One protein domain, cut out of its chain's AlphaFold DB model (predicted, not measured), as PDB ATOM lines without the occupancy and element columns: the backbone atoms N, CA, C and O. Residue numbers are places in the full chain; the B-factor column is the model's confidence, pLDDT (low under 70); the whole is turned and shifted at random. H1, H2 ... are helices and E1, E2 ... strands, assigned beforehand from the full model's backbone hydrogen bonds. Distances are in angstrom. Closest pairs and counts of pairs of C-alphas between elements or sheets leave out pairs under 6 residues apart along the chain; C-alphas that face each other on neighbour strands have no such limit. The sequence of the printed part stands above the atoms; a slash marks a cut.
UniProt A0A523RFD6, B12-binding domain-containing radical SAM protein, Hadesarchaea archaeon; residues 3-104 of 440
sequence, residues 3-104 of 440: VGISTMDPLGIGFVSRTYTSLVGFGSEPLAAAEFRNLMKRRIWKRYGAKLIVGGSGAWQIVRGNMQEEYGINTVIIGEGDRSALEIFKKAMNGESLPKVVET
ATOM      1  N   VAL A   3     -32.631  24.192  47.235       95.75
ATOM      2  CA  VAL A   3     -33.776  23.464  46.673       95.75
ATOM      3  C   VAL A   3     -33.257  22.297  45.844       95.75
ATOM      4  O   VAL A   3     -32.487  22.495  44.906       95.75
ATOM      5  N   GLY A   4     -33.700  21.092  46.204       95.38
ATOM      6  CA  GLY A   4     -33.456  19.869  45.446       95.38
ATOM      7  C   GLY A   4     -34.531  19.631  44.399       95.38
ATOM      8  O   GLY A   4     -35.717  19.721  44.713       95.38
ATOM      9  N   ILE A   5     -34.124  19.295  43.179       95.62
ATOM     10  CA  ILE A   5     -35.029  18.883  42.104       95.62
ATOM     11  C   ILE A   5     -34.556  17.524  41.588       95.62
ATOM     12  O   ILE A   5     -33.423  17.395  41.133       95.62
ATOM     13  N   SER A   6     -35.422  16.515  41.655       93.88
ATOM     14  CA  SER A   6     -35.189  15.221  41.007       93.88
ATOM     15  C   SER A   6     -35.903  15.194  39.657       93.88
ATOM     16  O   SER A   6     -37.050  15.633  39.565       93.88
ATOM     17  N   THR A   7     -35.234  14.709  38.612       92.94
ATOM     18  CA  THR A   7     -35.792  14.638  37.257       92.94
ATOM     19  C   THR A   7     -35.395  13.348  36.539       92.94
ATOM     20  O   THR A   7     -34.271  12.864  36.674       92.94
ATOM     21  N   MET A   8     -36.335  12.788  35.772       91.38
ATOM     22  CA  MET A   8     -36.133  11.571  34.974       91.38
ATOM     23  C   MET A   8     -35.757  11.884  33.518       91.38
ATOM     24  O   MET A   8     -34.988  11.141  32.920       91.38
ATOM     25  N   ASP A   9     -36.286  12.966  32.940       93.06
ATOM     26  CA  ASP A   9     -36.118  13.272  31.511       93.06
ATOM     27  C   ASP A   9     -36.224  14.788  31.226       93.06
ATOM     28  O   ASP A   9     -37.143  15.241  30.538       93.06
ATOM     29  N   PRO A  10     -35.331  15.615  31.808       95.06
ATOM     30  CA  PRO A  10     -35.456  17.076  31.803       95.06
ATOM     31  C   PRO A  10     -35.315  17.716  30.419       95.06
ATOM     32  O   PRO A  10     -35.809  18.823  30.225       95.06
ATOM     33  N   LEU A  11     -34.635  17.056  29.475       93.38
ATOM     34  CA  LEU A  11     -34.474  17.535  28.098       93.38
ATOM     35  C   LEU A  11     -35.242  16.683  27.083       93.38
ATOM     36  O   LEU A  11     -35.199  16.976  25.890       93.38
ATOM     37  N   GLY A  12     -35.952  15.641  27.527       89.69
ATOM     38  CA  GLY A  12     -36.808  14.861  26.640       89.69
ATOM     39  C   GLY A  12     -36.046  13.938  25.687       89.69
ATOM     40  O   GLY A  12     -36.564  13.574  24.629       89.69
ATOM     41  N   ILE A  13     -34.803  13.597  26.025       87.88
ATOM     42  CA  ILE A  13     -33.910  12.797  25.176       87.88
ATOM     43  C   ILE A  13     -33.796  11.336  25.630       87.88
ATOM     44  O   ILE A  13     -33.045  10.577  25.017       87.88
ATOM     45  N   GLY A  14     -34.553  10.924  26.654       86.50
ATOM     46  CA  GLY A  14     -34.690   9.524  27.063       86.50
ATOM     47  C   GLY A  14     -35.374   8.645  26.005       86.50
ATOM     48  O   GLY A  14     -35.947   9.142  25.033       86.50
ATOM     49  N   PHE A  15     -35.331   7.321  26.186       85.75
ATOM     50  CA  PHE A  15     -35.834   6.324  25.223       85.75
ATOM     51  C   PHE A  15     -37.263   6.609  24.730       85.75
ATOM     52  O   PHE A  15     -37.501   6.733  23.524       85.75
ATOM     53  N   VAL A  16     -38.219   6.741  25.656       86.75
ATOM     54  CA  VAL A  16     -39.648   6.930  25.351       86.75
ATOM     55  C   VAL A  16     -39.878   8.269  24.660       86.75
ATOM     56  O   VAL A  16     -40.418   8.312  23.551       86.75
ATOM     57  N   SER A  17     -39.425   9.357  25.285       86.25
ATOM     58  CA  SER A  17     -39.615  10.711  24.774       86.25
ATOM     59  C   SER A  17     -39.001  10.880  23.397       86.25
ATOM     60  O   SER A  17     -39.695  11.327  22.485       86.25
ATOM     61  N   ARG A  18     -37.760  10.428  23.189       84.62
ATOM     62  CA  ARG A  18     -37.103  10.485  21.881       84.62
ATOM     63  C   ARG A  18     -37.897   9.731  20.822       84.62
ATOM     64  O   ARG A  18     -38.111  10.261  19.731       84.62
ATOM     65  N   THR A  19     -38.345   8.517  21.134       85.44
ATOM     66  CA  THR A  19     -39.066   7.665  20.184       85.44
ATOM     67  C   THR A  19     -40.385   8.296  19.763       85.44
ATOM     68  O   THR A  19     -40.602   8.567  18.581       85.44
ATOM     69  N   TYR A  20     -41.261   8.585  20.724       85.50
ATOM     70  CA  TYR A  20     -42.632   8.993  20.422       85.50
ATOM     71  C   TYR A  20     -42.761  10.452  20.024       85.50
ATOM     72  O   TYR A  20     -43.656  10.797  19.259       85.50
ATOM     73  N   THR A  21     -41.832  11.303  20.434       81.69
ATOM     74  CA  THR A  21     -41.786  12.685  19.951       81.69
ATOM     75  C   THR A  21     -41.299  12.757  18.514       81.69
ATOM     76  O   THR A  21     -41.822  13.537  17.715       81.69
ATOM     77  N   SER A  22     -40.340  11.900  18.154       77.25
ATOM     78  CA  SER A  22     -39.901  11.770  16.768       77.25
ATOM     79  C   SER A  22     -41.023  11.208  15.898       77.25
ATOM     80  O   SER A  22     -41.297  11.760  14.833       77.25
ATOM     81  N   LEU A  23     -41.669  10.126  16.354       73.06
ATOM     82  CA  LEU A  23     -42.719   9.445  15.604       73.06
ATOM     83  C   LEU A  23     -44.007  10.261  15.557       73.06
ATOM     84  O   LEU A  23     -44.437  10.597  14.468       73.06
ATOM     85  N   VAL A  24     -44.620  10.586  16.693       69.75
ATOM     86  CA  VAL A  24     -45.987  11.136  16.793       69.75
ATOM     87  C   VAL A  24     -45.998  12.616  17.175       69.75
ATOM     88  O   VAL A  24     -46.899  13.343  16.778       69.75
ATOM     89  N   GLY A  25     -44.993  13.089  17.914       60.66
ATOM     90  CA  GLY A  25     -44.910  14.484  18.362       60.66
ATOM     91  C   GLY A  25     -44.480  15.485  17.286       60.66
ATOM     92  O   GLY A  25     -44.350  16.664  17.578       60.66
ATOM     93  N   PHE A  26     -44.216  15.061  16.048       64.50
ATOM     94  CA  PHE A  26     -43.700  15.929  14.975       64.50
ATOM     95  C   PHE A  26     -42.384  16.656  15.323       64.50
ATOM     96  O   PHE A  26     -42.031  17.629  14.658       64.50
ATOM     97  N   GLY A  27     -41.629  16.170  16.317       62.19
ATOM     98  CA  GLY A  27     -40.467  16.873  16.871       62.19
ATOM     99  C   GLY A  27     -40.815  17.972  17.885       62.19
ATOM    100  O   GLY A  27     -39.992  18.855  18.107       62.19
ATOM    101  N   SER A  28     -42.018  17.946  18.469       74.06
ATOM    102  CA  SER A  28     -42.419  18.830  19.566       74.06
ATOM    103  C   SER A  28     -41.557  18.616  20.811       74.06
ATOM    104  O   SER A  28     -40.775  17.684  20.904       74.06
ATOM    105  N   GLU A  29     -41.700  19.464  21.816       85.31
ATOM    106  CA  GLU A  29     -41.075  19.211  23.113       85.31
ATOM    107  C   GLU A  29     -41.873  18.133  23.880       85.31
ATOM    108  O   GLU A  29     -43.106  18.220  23.922       85.31
ATOM    109  N   PRO A  30     -41.226  17.119  24.484       88.50
ATOM    110  CA  PRO A  30     -41.903  16.168  25.365       88.50
ATOM    111  C   PRO A  30     -42.463  16.864  26.606       88.50
ATOM    112  O   PRO A  30     -41.845  17.789  27.134       88.50
ATOM    113  N   LEU A  31     -43.595  16.383  27.131       88.06
ATOM    114  CA  LEU A  31     -44.248  17.004  28.290       88.06
ATOM    115  C   LEU A  31     -43.310  17.112  29.505       88.06
ATOM    116  O   LEU A  31     -43.278  18.152  30.152       88.06
ATOM    117  N   ALA A  32     -42.507  16.080  29.781       90.88
ATOM    118  CA  ALA A  32     -41.539  16.099  30.880       90.88
ATOM    119  C   ALA A  32     -40.514  17.239  30.740       90.88
ATOM    120  O   ALA A  32     -40.253  17.958  31.706       90.88
ATOM    121  N   ALA A  33     -39.996  17.456  29.526       93.69
ATOM    122  CA  ALA A  33     -39.073  18.547  29.233       93.69
ATOM    123  C   ALA A  33     -39.764  19.917  29.338       93.69
ATOM    124  O   ALA A  33     -39.219  20.841  29.942       93.69
ATOM    125  N   ALA A  34     -40.992  20.034  28.824       92.88
ATOM    126  CA  ALA A  34     -41.782  21.260  28.908       92.88
ATOM    127  C   ALA A  34     -42.073  21.658  30.365       92.88
ATOM    128  O   ALA A  34     -41.874  22.817  30.741       92.88
ATOM    129  N   GLU A  35     -42.491  20.705  31.202       94.81
ATOM    130  CA  GLU A  35     -42.745  20.919  32.630       94.81
ATOM    131  C   GLU A  35     -41.462  21.271  33.389       94.81
ATOM    132  O   GLU A  35     -41.454  22.224  34.175       94.81
ATOM    133  N   PHE A  36     -40.350  20.583  33.111       96.69
ATOM    134  CA  PHE A  36     -39.054  20.912  33.705       96.69
ATOM    135  C   PHE A  36     -38.621  22.333  33.328       96.69
ATOM    136  O   PHE A  36     -38.323  23.150  34.200       96.69
ATOM    137  N   ARG A  37     -38.680  22.690  32.041       96.12
ATOM    138  CA  ARG A  37     -38.375  24.043  31.563       96.12
ATOM    139  C   ARG A  37     -39.262  25.096  32.231       96.12
ATOM    140  O   ARG A  37     -38.764  26.143  32.650       96.12
ATOM    141  N   ASN A  38     -40.564  24.835  32.348       96.25
ATOM    142  CA  ASN A  38     -41.509  25.741  33.004       96.25
ATOM    143  C   ASN A  38     -41.188  25.918  34.492       96.25
ATOM    144  O   ASN A  38     -41.237  27.042  34.998       96.25
ATOM    145  N   LEU A  39     -40.816  24.838  35.185       96.12
ATOM    146  CA  LEU A  39     -40.350  24.880  36.568       96.12
ATOM    147  C   LEU A  39     -39.100  25.757  36.691       96.12
ATOM    148  O   LEU A  39     -39.102  26.692  37.492       96.12
ATOM    149  N   MET A  40     -38.073  25.523  35.870       96.06
ATOM    150  CA  MET A  40     -36.800  26.256  35.935       96.06
ATOM    151  C   MET A  40     -36.944  27.744  35.588       96.06
ATOM    152  O   MET A  40     -36.247  28.584  36.152       96.06
ATOM    153  N   LYS A  41     -37.910  28.114  34.738       94.62
ATOM    154  CA  LYS A  41     -38.184  29.518  34.372       94.62
ATOM    155  C   LYS A  41     -38.960  30.313  35.431       94.62
ATOM    156  O   LYS A  41     -39.175  31.518  35.255       94.62
ATOM    157  N   ARG A  42     -39.388  29.703  36.546       95.06
ATOM    158  CA  ARG A  42     -40.133  30.422  37.595       95.06
ATOM    159  C   ARG A  42     -39.279  31.519  38.240       95.06
ATOM    160  O   ARG A  42     -38.176  31.291  38.723       95.06
ATOM    161  N   ARG A  43     -39.847  32.726  38.366       93.00
ATOM    162  CA  ARG A  43     -39.182  33.886  39.003       93.00
ATOM    163  C   ARG A  43     -38.854  33.676  40.487       93.00
ATOM    164  O   ARG A  43     -38.030  34.406  41.035       93.00
ATOM    165  N   ILE A  44     -39.491  32.694  41.130       94.44
ATOM    166  CA  ILE A  44     -39.316  32.395  42.554       94.44
ATOM    167  C   ILE A  44     -37.860  32.060  42.902       94.44
ATOM    168  O   ILE A  44     -37.380  32.494  43.945       94.44
ATOM    169  N   TRP A  45     -37.127  31.394  42.004       93.94
ATOM    170  CA  TRP A  45     -35.728  31.028  42.241       93.94
ATOM    171  C   TRP A  45     -34.843  32.258  42.419       93.94
ATOM    172  O   TRP A  45     -34.096  32.349  43.389       93.94
ATOM    173  N   LYS A  46     -35.000  33.246  41.527       90.25
ATOM    174  CA  LYS A  46     -34.270  34.519  41.592       90.25
ATOM    175  C   LYS A  46     -34.725  35.363  42.779       90.25
ATOM    176  O   LYS A  46     -33.885  35.884  43.502       90.25
ATOM    177  N   ARG A  47     -36.042  35.453  43.015       93.19
ATOM    178  CA  ARG A  47     -36.623  36.250  44.112       93.19
ATOM    179  C   ARG A  47     -36.066  35.864  45.484       93.19
ATOM    180  O   ARG A  47     -35.859  36.743  46.308       93.19
ATOM    181  N   TYR A  48     -35.844  34.573  45.720       92.69
ATOM    182  CA  TYR A  48     -35.351  34.064  47.004       92.69
ATOM    183  C   TYR A  48     -33.862  33.686  46.989       92.69
ATOM    184  O   TYR A  48     -33.379  33.109  47.963       92.69
ATOM    185  N   GLY A  49     -33.135  33.962  45.898       91.31
ATOM    186  CA  GLY A  49     -31.724  33.582  45.758       91.31
ATOM    187  C   GLY A  49     -31.480  32.085  45.987       91.31
ATOM    188  O   GLY A  49     -30.513  31.709  46.652       91.31
ATOM    189  N   ALA A  50     -32.394  31.233  45.511       94.00
ATOM    190  CA  ALA A  50     -32.366  29.795  45.762       94.00
ATOM    191  C   ALA A  50     -31.125  29.143  45.135       94.00
ATOM    192  O   ALA A  50     -30.828  29.381  43.965       94.00
ATOM    193  N   LYS A  51     -30.434  28.284  45.892       96.62
ATOM    194  CA  LYS A  51     -29.402  27.394  45.346       96.62
ATOM    195  C   LYS A  51     -30.075  26.141  44.790       96.62
ATOM    196  O   LYS A  51     -30.637  25.366  45.562       96.62
ATOM    197  N   LEU A  52     -30.061  25.974  43.471       97.56
ATOM    198  CA  LEU A  52     -30.715  24.867  42.775       97.56
ATOM    199  C   LEU A  52     -29.743  23.694  42.623       97.56
ATOM    200  O   LEU A  52     -28.709  23.820  41.963       97.56
ATOM    201  N   ILE A  53     -30.090  22.565  43.234       97.88
ATOM    202  CA  ILE A  53     -29.338  21.309  43.175       97.88
ATOM    203  C   ILE A  53     -30.220  20.294  42.447       97.88
ATOM    204  O   ILE A  53     -31.324  19.998  42.905       97.88
ATOM    205  N   VAL A  54     -29.767  19.793  41.300       97.69
ATOM    206  CA  VAL A  54     -30.558  18.903  40.438       97.69
ATOM    207  C   VAL A  54     -29.932  17.513  40.395       97.69
ATOM    208  O   VAL A  54     -28.728  17.396  40.210       97.69
ATOM    209  N   GLY A  55     -30.742  16.469  40.545       96.25
ATOM    210  CA  GLY A  55     -30.331  15.068  40.429       96.25
ATOM    211  C   GLY A  55     -31.433  14.202  39.814       96.25
ATOM    212  O   GLY A  55     -32.381  14.719  39.218       96.25
ATOM    213  N   GLY A  56     -31.331  12.886  39.985       93.38
ATOM    214  CA  GLY A  56     -32.257  11.908  39.404       93.38
ATOM    215  C   GLY A  56     -31.733  11.298  38.102       93.38
ATOM    216  O   GLY A  56     -30.736  11.751  37.544       93.38
ATOM    217  N   SER A  57     -32.410  10.259  37.609       91.00
ATOM    218  CA  SER A  57     -31.933   9.430  36.488       91.00
ATOM    219  C   SER A  57     -31.775  10.178  35.159       91.00
ATOM    220  O   SER A  57     -31.116   9.681  34.253       91.00
ATOM    221  N   GLY A  58     -32.380  11.361  35.017       93.06
ATOM    222  CA  GLY A  58     -32.255  12.216  33.836       93.06
ATOM    223  C   GLY A  58     -31.235  13.343  33.971       93.06
ATOM    224  O   GLY A  58     -31.086  14.129  33.037       93.06
ATOM    225  N   ALA A  59     -30.555  13.476  35.113       94.62
ATOM    226  CA  ALA A  59     -29.662  14.605  35.384       94.62
ATOM    227  C   ALA A  59     -28.511  14.717  34.369       94.62
ATOM    228  O   ALA A  59     -28.123  15.826  33.997       94.62
ATOM    229  N   TRP A  60     -28.035  13.584  33.842       91.56
ATOM    230  CA  TRP A  60     -26.999  13.529  32.807       91.56
ATOM    231  C   TRP A  60     -27.357  14.325  31.547       91.56
ATOM    232  O   TRP A  60     -26.477  14.884  30.894       91.56
ATOM    233  N   GLN A  61     -28.648  14.445  31.221       94.19
ATOM    234  CA  GLN A  61     -29.096  15.192  30.048       94.19
ATOM    235  C   GLN A  61     -28.734  16.674  30.163       94.19
ATOM    236  O   GLN A  61     -28.372  17.292  29.169       94.19
ATOM    237  N   ILE A  62     -28.780  17.239  31.374       95.81
ATOM    238  CA  ILE A  62     -28.471  18.652  31.629       95.81
ATOM    239  C   ILE A  62     -26.994  18.932  31.350       95.81
ATOM    240  O   ILE A  62     -26.679  19.940  30.716       95.81
ATOM    241  N   VAL A  63     -26.112  18.032  31.798       93.06
ATOM    242  CA  VAL A  63     -24.663  18.121  31.568       93.06
ATOM    243  C   VAL A  63     -24.370  17.959  30.079       93.06
ATOM    244  O   VAL A  63     -23.766  18.839  29.472       93.06
ATOM    245  N   ARG A  64     -24.885  16.892  29.460       90.50
ATOM    246  CA  ARG A  64     -24.665  16.600  28.038       90.50
ATOM    247  C   ARG A  64     -25.226  17.674  27.106       90.50
ATOM    248  O   ARG A  64     -24.647  17.946  26.059       90.50
ATOM    249  N   GLY A  65     -26.356  18.271  27.474       91.75
ATOM    250  CA  GLY A  65     -26.999  19.349  26.728       91.75
ATOM    251  C   GLY A  65     -26.427  20.739  27.007       91.75
ATOM    252  O   GLY A  65     -26.901  21.693  26.403       91.75
ATOM    253  N   ASN A  66     -25.454  20.878  27.917       94.56
ATOM    254  CA  ASN A  66     -24.917  22.165  28.373       94.56
ATOM    255  C   ASN A  66     -26.002  23.159  28.857       94.56
ATOM    256  O   ASN A  66     -25.903  24.367  28.665       94.56
ATOM    257  N   MET A  67     -27.056  22.649  29.505       96.12
ATOM    258  CA  MET A  67     -28.237  23.439  29.903       96.12
ATOM    259  C   MET A  67     -28.152  23.990  31.334       96.12
ATOM    260  O   MET A  67     -29.092  24.609  31.836       96.12
ATOM    261  N   GLN A  68     -27.042  23.739  32.029       96.12
ATOM    262  CA  GLN A  68     -26.906  24.064  33.446       96.12
ATOM    263  C   GLN A  68     -26.986  25.576  33.708       96.12
ATOM    264  O   GLN A  68     -27.700  26.011  34.614       96.12
ATOM    265  N   GLU A  69     -26.258  26.377  32.924       95.31
ATOM    266  CA  GLU A  69     -26.235  27.835  33.070       95.31
ATOM    267  C   GLU A  69     -27.564  28.469  32.650       95.31
ATOM    268  O   GLU A  69     -28.098  29.297  33.389       95.31
ATOM    269  N   GLU A  70     -28.141  28.018  31.532       94.69
ATOM    270  CA  GLU A  70     -29.437  28.503  31.040       94.69
ATOM    271  C   GLU A  70     -30.542  28.349  32.095       94.69
ATOM    272  O   GLU A  70     -31.349  29.258  32.306       94.69
ATOM    273  N   TYR A  71     -30.550  27.224  32.813       95.81
ATOM    274  CA  TYR A  71     -31.513  26.965  33.881       95.81
ATOM    275  C   TYR A  71     -31.103  27.500  35.257       95.81
ATOM    276  O   TYR A  71     -31.844  27.321  36.224       95.81
ATOM    277  N   GLY A  72     -29.954  28.174  35.372       95.50
ATOM    278  CA  GLY A  72     -29.474  28.725  36.640       95.50
ATOM    279  C   GLY A  72     -29.213  27.657  37.706       95.50
ATOM    280  O   GLY A  72     -29.404  27.913  38.896       95.50
ATOM    281  N   ILE A  73     -28.808  26.454  37.294       97.62
ATOM    282  CA  ILE A  73     -28.551  25.326  38.192       97.62
ATOM    283  C   ILE A  73     -27.166  25.478  38.831       97.62
ATOM    284  O   ILE A  73     -26.152  25.641  38.145       97.62
ATOM    285  N   ASN A  74     -27.101  25.400  40.160       97.62
ATOM    286  CA  ASN A  74     -25.844  25.536  40.894       97.62
ATOM    287  C   ASN A  74     -25.028  24.247  40.867       97.62
ATOM    288  O   ASN A  74     -23.837  24.312  40.576       97.62
ATOM    289  N   THR A  75     -25.676  23.109  41.109       98.12
ATOM    290  CA  THR A  75     -25.024  21.795  41.133       98.12
ATOM    291  C   THR A  75     -25.898  20.758  40.444       98.12
ATOM    292  O   THR A  75     -27.096  20.687  40.715       98.12
ATOM    293  N   VAL A  76     -25.294  19.940  39.586       97.88
ATOM    294  CA  VAL A  76     -25.896  18.714  39.053       97.88
ATOM    295  C   VAL A  76     -25.249  17.512  39.739       97.88
ATOM    296  O   VAL A  76     -24.027  17.435  39.810       97.88
ATOM    297  N   ILE A  77     -26.059  16.593  40.254       96.31
ATOM    298  CA  ILE A  77     -25.624  15.340  40.874       96.31
ATOM    299  C   ILE A  77     -25.859  14.208  39.871       96.31
ATOM    300  O   ILE A  77     -26.991  14.017  39.425       96.31
ATOM    301  N   ILE A  78     -24.799  13.479  39.526       94.00
ATOM    302  CA  ILE A  78     -24.809  12.340  38.600       94.00
ATOM    303  C   ILE A  78     -24.523  11.064  39.389       94.00
ATOM    304  O   ILE A  78     -23.491  10.973  40.053       94.00
ATOM    305  N   GLY A  79     -25.437  10.096  39.314       91.69
ATOM    306  CA  GLY A  79     -25.394   8.855  40.085       91.69
ATOM    307  C   GLY A  79     -26.371   8.822  41.268       91.69
ATOM    308  O   GLY A  79     -27.437   9.446  41.268       91.69
ATOM    309  N   GLU A  80     -26.011   8.045  42.283       92.62
ATOM    310  CA  GLU A  80     -26.800   7.743  43.478       92.62
ATOM    311  C   GLU A  80     -26.518   8.747  44.612       92.62
ATOM    312  O   GLU A  80     -25.490   8.716  45.286       92.62
ATOM    313  N   GLY A  81     -27.450   9.682  44.815       91.81
ATOM    314  CA  GLY A  81     -27.262  10.844  45.689       91.81
ATOM    315  C   GLY A  81     -27.354  10.601  47.198       91.81
ATOM    316  O   GLY A  81     -27.249  11.580  47.936       91.81
ATOM    317  N   ASP A  82     -27.562   9.369  47.672       91.56
ATOM    318  CA  ASP A  82     -27.921   9.065  49.070       91.56
ATOM    319  C   ASP A  82     -26.935   9.659  50.097       91.56
ATOM    320  O   ASP A  82     -27.360  10.235  51.101       91.56
ATOM    321  N   ARG A  83     -25.628   9.633  49.797       86.19
ATOM    322  CA  ARG A  83     -24.581  10.288  50.607       86.19
ATOM    323  C   ARG A  83     -24.208  11.664  50.075       86.19
ATOM    324  O   ARG A  83     -24.222  12.654  50.805       86.19
ATOM    325  N   SER A  84     -23.851  11.728  48.792       88.69
ATOM    326  CA  SER A  84     -23.215  12.907  48.201       88.69
ATOM    327  C   SER A  84     -24.134  14.125  48.203       88.69
ATOM    328  O   SER A  84     -23.657  15.240  48.404       88.69
ATOM    329  N   ALA A  85     -25.450  13.942  48.043       92.38
ATOM    330  CA  ALA A  85     -26.380  15.065  48.055       92.38
ATOM    331  C   ALA A  85     -26.370  15.789  49.404       92.38
ATOM    332  O   ALA A  85     -26.385  17.020  49.426       92.38
ATOM    333  N   LEU A  86     -26.289  15.056  50.522       91.44
ATOM    334  CA  LEU A  86     -26.302  15.637  51.866       91.44
ATOM    335  C   LEU A  86     -25.185  16.671  52.048       91.44
ATOM    336  O   LEU A  86     -25.439  17.771  52.540       91.44
ATOM    337  N   GLU A  87     -23.971  16.343  51.608       93.25
ATOM    338  CA  GLU A  87     -22.825  17.247  51.707       93.25
ATOM    339  C   GLU A  87     -23.000  18.500  50.841       93.25
ATOM    340  O   GLU A  87     -22.691  19.609  51.279       93.25
ATOM    341  N   ILE A  88     -23.593  18.370  49.651       96.31
ATOM    342  CA  ILE A  88     -23.904  19.528  48.798       96.31
ATOM    343  C   ILE A  88     -24.959  20.432  49.444       96.31
ATOM    344  O   ILE A  88     -24.818  21.657  49.418       96.31
ATOM    345  N   PHE A  89     -25.985  19.860  50.077       95.94
ATOM    346  CA  PHE A  89     -26.976  20.649  50.811       95.94
ATOM    347  C   PHE A  89     -26.361  21.368  52.017       95.94
ATOM    348  O   PHE A  89     -26.669  22.543  52.218       95.94
ATOM    349  N   LYS A  90     -25.465  20.726  52.781       95.50
ATOM    350  CA  LYS A  90     -24.739  21.379  53.887       95.50
ATOM    351  C   LYS A  90     -23.936  22.582  53.391       95.50
ATOM    352  O   LYS A  90     -24.147  23.687  53.889       95.50
ATOM    353  N   LYS A  91     -23.124  22.405  52.342       96.31
ATOM    354  CA  LYS A  91     -22.368  23.502  51.707       96.31
ATOM    355  C   LYS A  91     -23.279  24.650  51.273       96.31
ATOM    356  O   LYS A  91     -23.009  25.815  51.562       96.31
ATOM    357  N   ALA A  92     -24.403  24.326  50.630       96.19
ATOM    358  CA  ALA A  92     -25.360  25.325  50.158       96.19
ATOM    359  C   ALA A  92     -26.006  26.115  51.307       96.19
ATOM    360  O   ALA A  92     -26.289  27.305  51.152       96.19
ATOM    361  N   MET A  93     -26.250  25.463  52.447       94.81
ATOM    362  CA  MET A  93     -26.821  26.086  53.642       94.81
ATOM    363  C   MET A  93     -25.802  26.932  54.414       94.81
ATOM    364  O   MET A  93     -26.189  27.958  54.968       94.81
ATOM    365  N   ASN A  94     -24.522  26.559  54.381       95.56
ATOM    366  CA  ASN A  94     -23.422  27.305  54.999       95.56
ATOM    367  C   ASN A  94     -22.924  28.491  54.152       95.56
ATOM    368  O   ASN A  94     -22.068  29.250  54.595       95.56
ATOM    369  N   GLY A  95     -23.438  28.658  52.930       94.00
ATOM    370  CA  GLY A  95     -22.978  29.705  52.011       94.00
ATOM    371  C   GLY A  95     -21.624  29.409  51.360       94.00
ATOM    372  O   GLY A  95     -21.001  30.317  50.814       94.00
ATOM    373  N   GLU A  96     -21.179  28.153  51.390       96.44
ATOM    374  CA  GLU A  96     -19.938  27.709  50.758       96.44
ATOM    375  C   GLU A  96     -20.063  27.667  49.224       96.44
ATOM    376  O   GLU A  96     -21.161  27.673  48.648       96.44
ATOM    377  N   SER A  97     -18.920  27.609  48.536       95.31
ATOM    378  CA  SER A  97     -18.893  27.422  47.087       95.31
ATOM    379  C   SER A  97     -19.410  26.031  46.709       95.31
ATOM    380  O   SER A  97     -19.083  25.016  47.328       95.31
ATOM    381  N   LEU A  98     -20.250  25.987  45.671       97.38
ATOM    382  CA  LEU A  98     -20.867  24.755  45.195       97.38
ATOM    383  C   LEU A  98     -20.176  24.268  43.916       97.38
ATOM    384  O   LEU A  98     -20.014  25.066  42.987       97.38
ATOM    385  N   PRO A  99     -19.800  22.979  43.829       97.00
ATOM    386  CA  PRO A  99     -19.317  22.401  42.583       97.00
ATOM    387  C   PRO A  99     -20.426  22.410  41.525       97.00
ATOM    388  O   PRO A  99     -21.605  22.244  41.843       97.00
ATOM    389  N   LYS A 100     -20.047  22.582  40.254       97.12
ATOM    390  CA  LYS A 100     -21.000  22.592  39.134       97.12
ATOM    391  C   LYS A 100     -21.604  21.215  38.886       97.12
ATOM    392  O   LYS A 100     -22.817  21.119  38.721       97.12
ATOM    393  N   VAL A 101     -20.778  20.175  38.897       97.00
ATOM    394  CA  VAL A 101     -21.187  18.781  38.709       97.00
ATOM    395  C   VAL A 101     -20.534  17.939  39.801       97.00
ATOM    396  O   VAL A 101     -19.394  18.202  40.180       97.00
ATOM    397  N   VAL A 102     -21.280  16.974  40.330       96.00
ATOM    398  CA  VAL A 102     -20.832  16.023  41.347       96.00
ATOM    399  C   VAL A 102     -21.180  14.628  40.865       96.00
ATOM    400  O   VAL A 102     -22.357  14.286  40.771       96.00
ATOM    401  N   GLU A 103     -20.159  13.836  40.576       93.56
ATOM    402  CA  GLU A 103     -20.299  12.393  40.410       93.56
ATOM    403  C   GLU A 103     -20.313  11.748  41.795       93.56
ATOM    404  O   GLU A 103     -19.516  12.114  42.664       93.56
ATOM    405  N   THR A 104     -21.267  10.853  42.037       92.25
ATOM    406  CA  THR A 104     -21.431  10.231  43.352       92.25
ATOM    407  C   THR A 104     -20.701   8.902  43.457       92.25
ATOM    408  O   THR A 104     -20.384   8.241  42.469       92.25
TER     409      THR A 104
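What this domain is: This is residues 3 to 104 of the 440 residues of the protein "B12-binding domain-containing radical SAM protein" of Hadesarchaea archaeon (UniProt A0A523RFD6). A small parallel sheet of four strands stands between two helices, H5 running along the strands over one face and H4 running across them over the other. From this body a stretch with H1 and H2 reaches away along the longest axis, H1 making one end of the domain and H5 the other, while the short H3 lies near the beginning of E2. The printed part has 102 residues with five named helices and four named strands, in the order E1 H1 H2 H3 E2 H4 E3 H5 E4, and the sheet runs E1 E2 E3 E4. The class is mixed, helices and strands; the whole is compact, with a radius of gyration of the C-alphas of 14.3 A, yet elongated in outline, spanning 47 by 30 by 18 A.

How they stand to each other: Start at E1, residues 3 to 6, an edge strand parallel to E2, residues 51 to 55, at 18 degrees; N 5 and O 53 are 2.9 A apart. Between them come H1, residues 15 to 23, H2, residues 31 to 40, and H3, residues 44 to 47, a strand-helix-strand unit, two parallel neighbour strands with helices between. H1 and H2 are only just apart, their closest C-alphas 8.4 A from each other. H2 is only just not on the sheet, with 4 pairs of C-alphas within 10 A, and it meets H3 only through their link. The closest C-alphas of H3 and E2 are those of Trp 45 and Lys 51, 7.9 A. Next, H4, residues 59 to 64, is on the sheet at a height of 8.1 A; it is only just over E3, residues 75 to 78, where 3 of its 6 C-alphas fall, and runs across the strands at 67 degrees to E3 on the local plane. Its closest C-alpha pair with E3 is Ala 59 and Ile 78, 6.2 A. E2, H4 and E3 form a second such unit, with a right-handed crossover; N 77 and O 54 are 2.8 A apart. H5, residues 84 to 94, is on the opposite face at a height of 8.9 A, over E2 and E3, along the strands at 3 degrees to E2 on the local plane; the closest C-alphas of E2 and H5 are those of Lys 51 and Ala 92, 6.6 A. E3, H5 and E4, residues 101 to 103, form a third unit, with a left-handed crossover; N 102 and O 76 are 2.8 A apart. In H1, H2 and H5 every O i to N i+4 pair is within hydrogen-bond range, in H4 1 of 2, and H3 is too short for such a pair.

Where its parts are: Find C-alpha 3 at (-33.776, 23.464, 46.673), where E1 begins. H1 is 12.2 A long, H2 14.1 A, E2 13.3 A and H5 15.9 A, from first to last C-alpha. Look for the end of H1 at C-alpha 23, (-42.719, 9.445, 15.604), and the end of E4 at C-alpha 103, (-20.299, 12.393, 40.410).

The domain as a whole: The two C-alphas farthest apart are those of Leu 23 and Asn 94, 47.4 A. The printed part has no cut, and no link is long. The mean pLDDT of the printed part is 91.6; residues 24 to 27 are under 70.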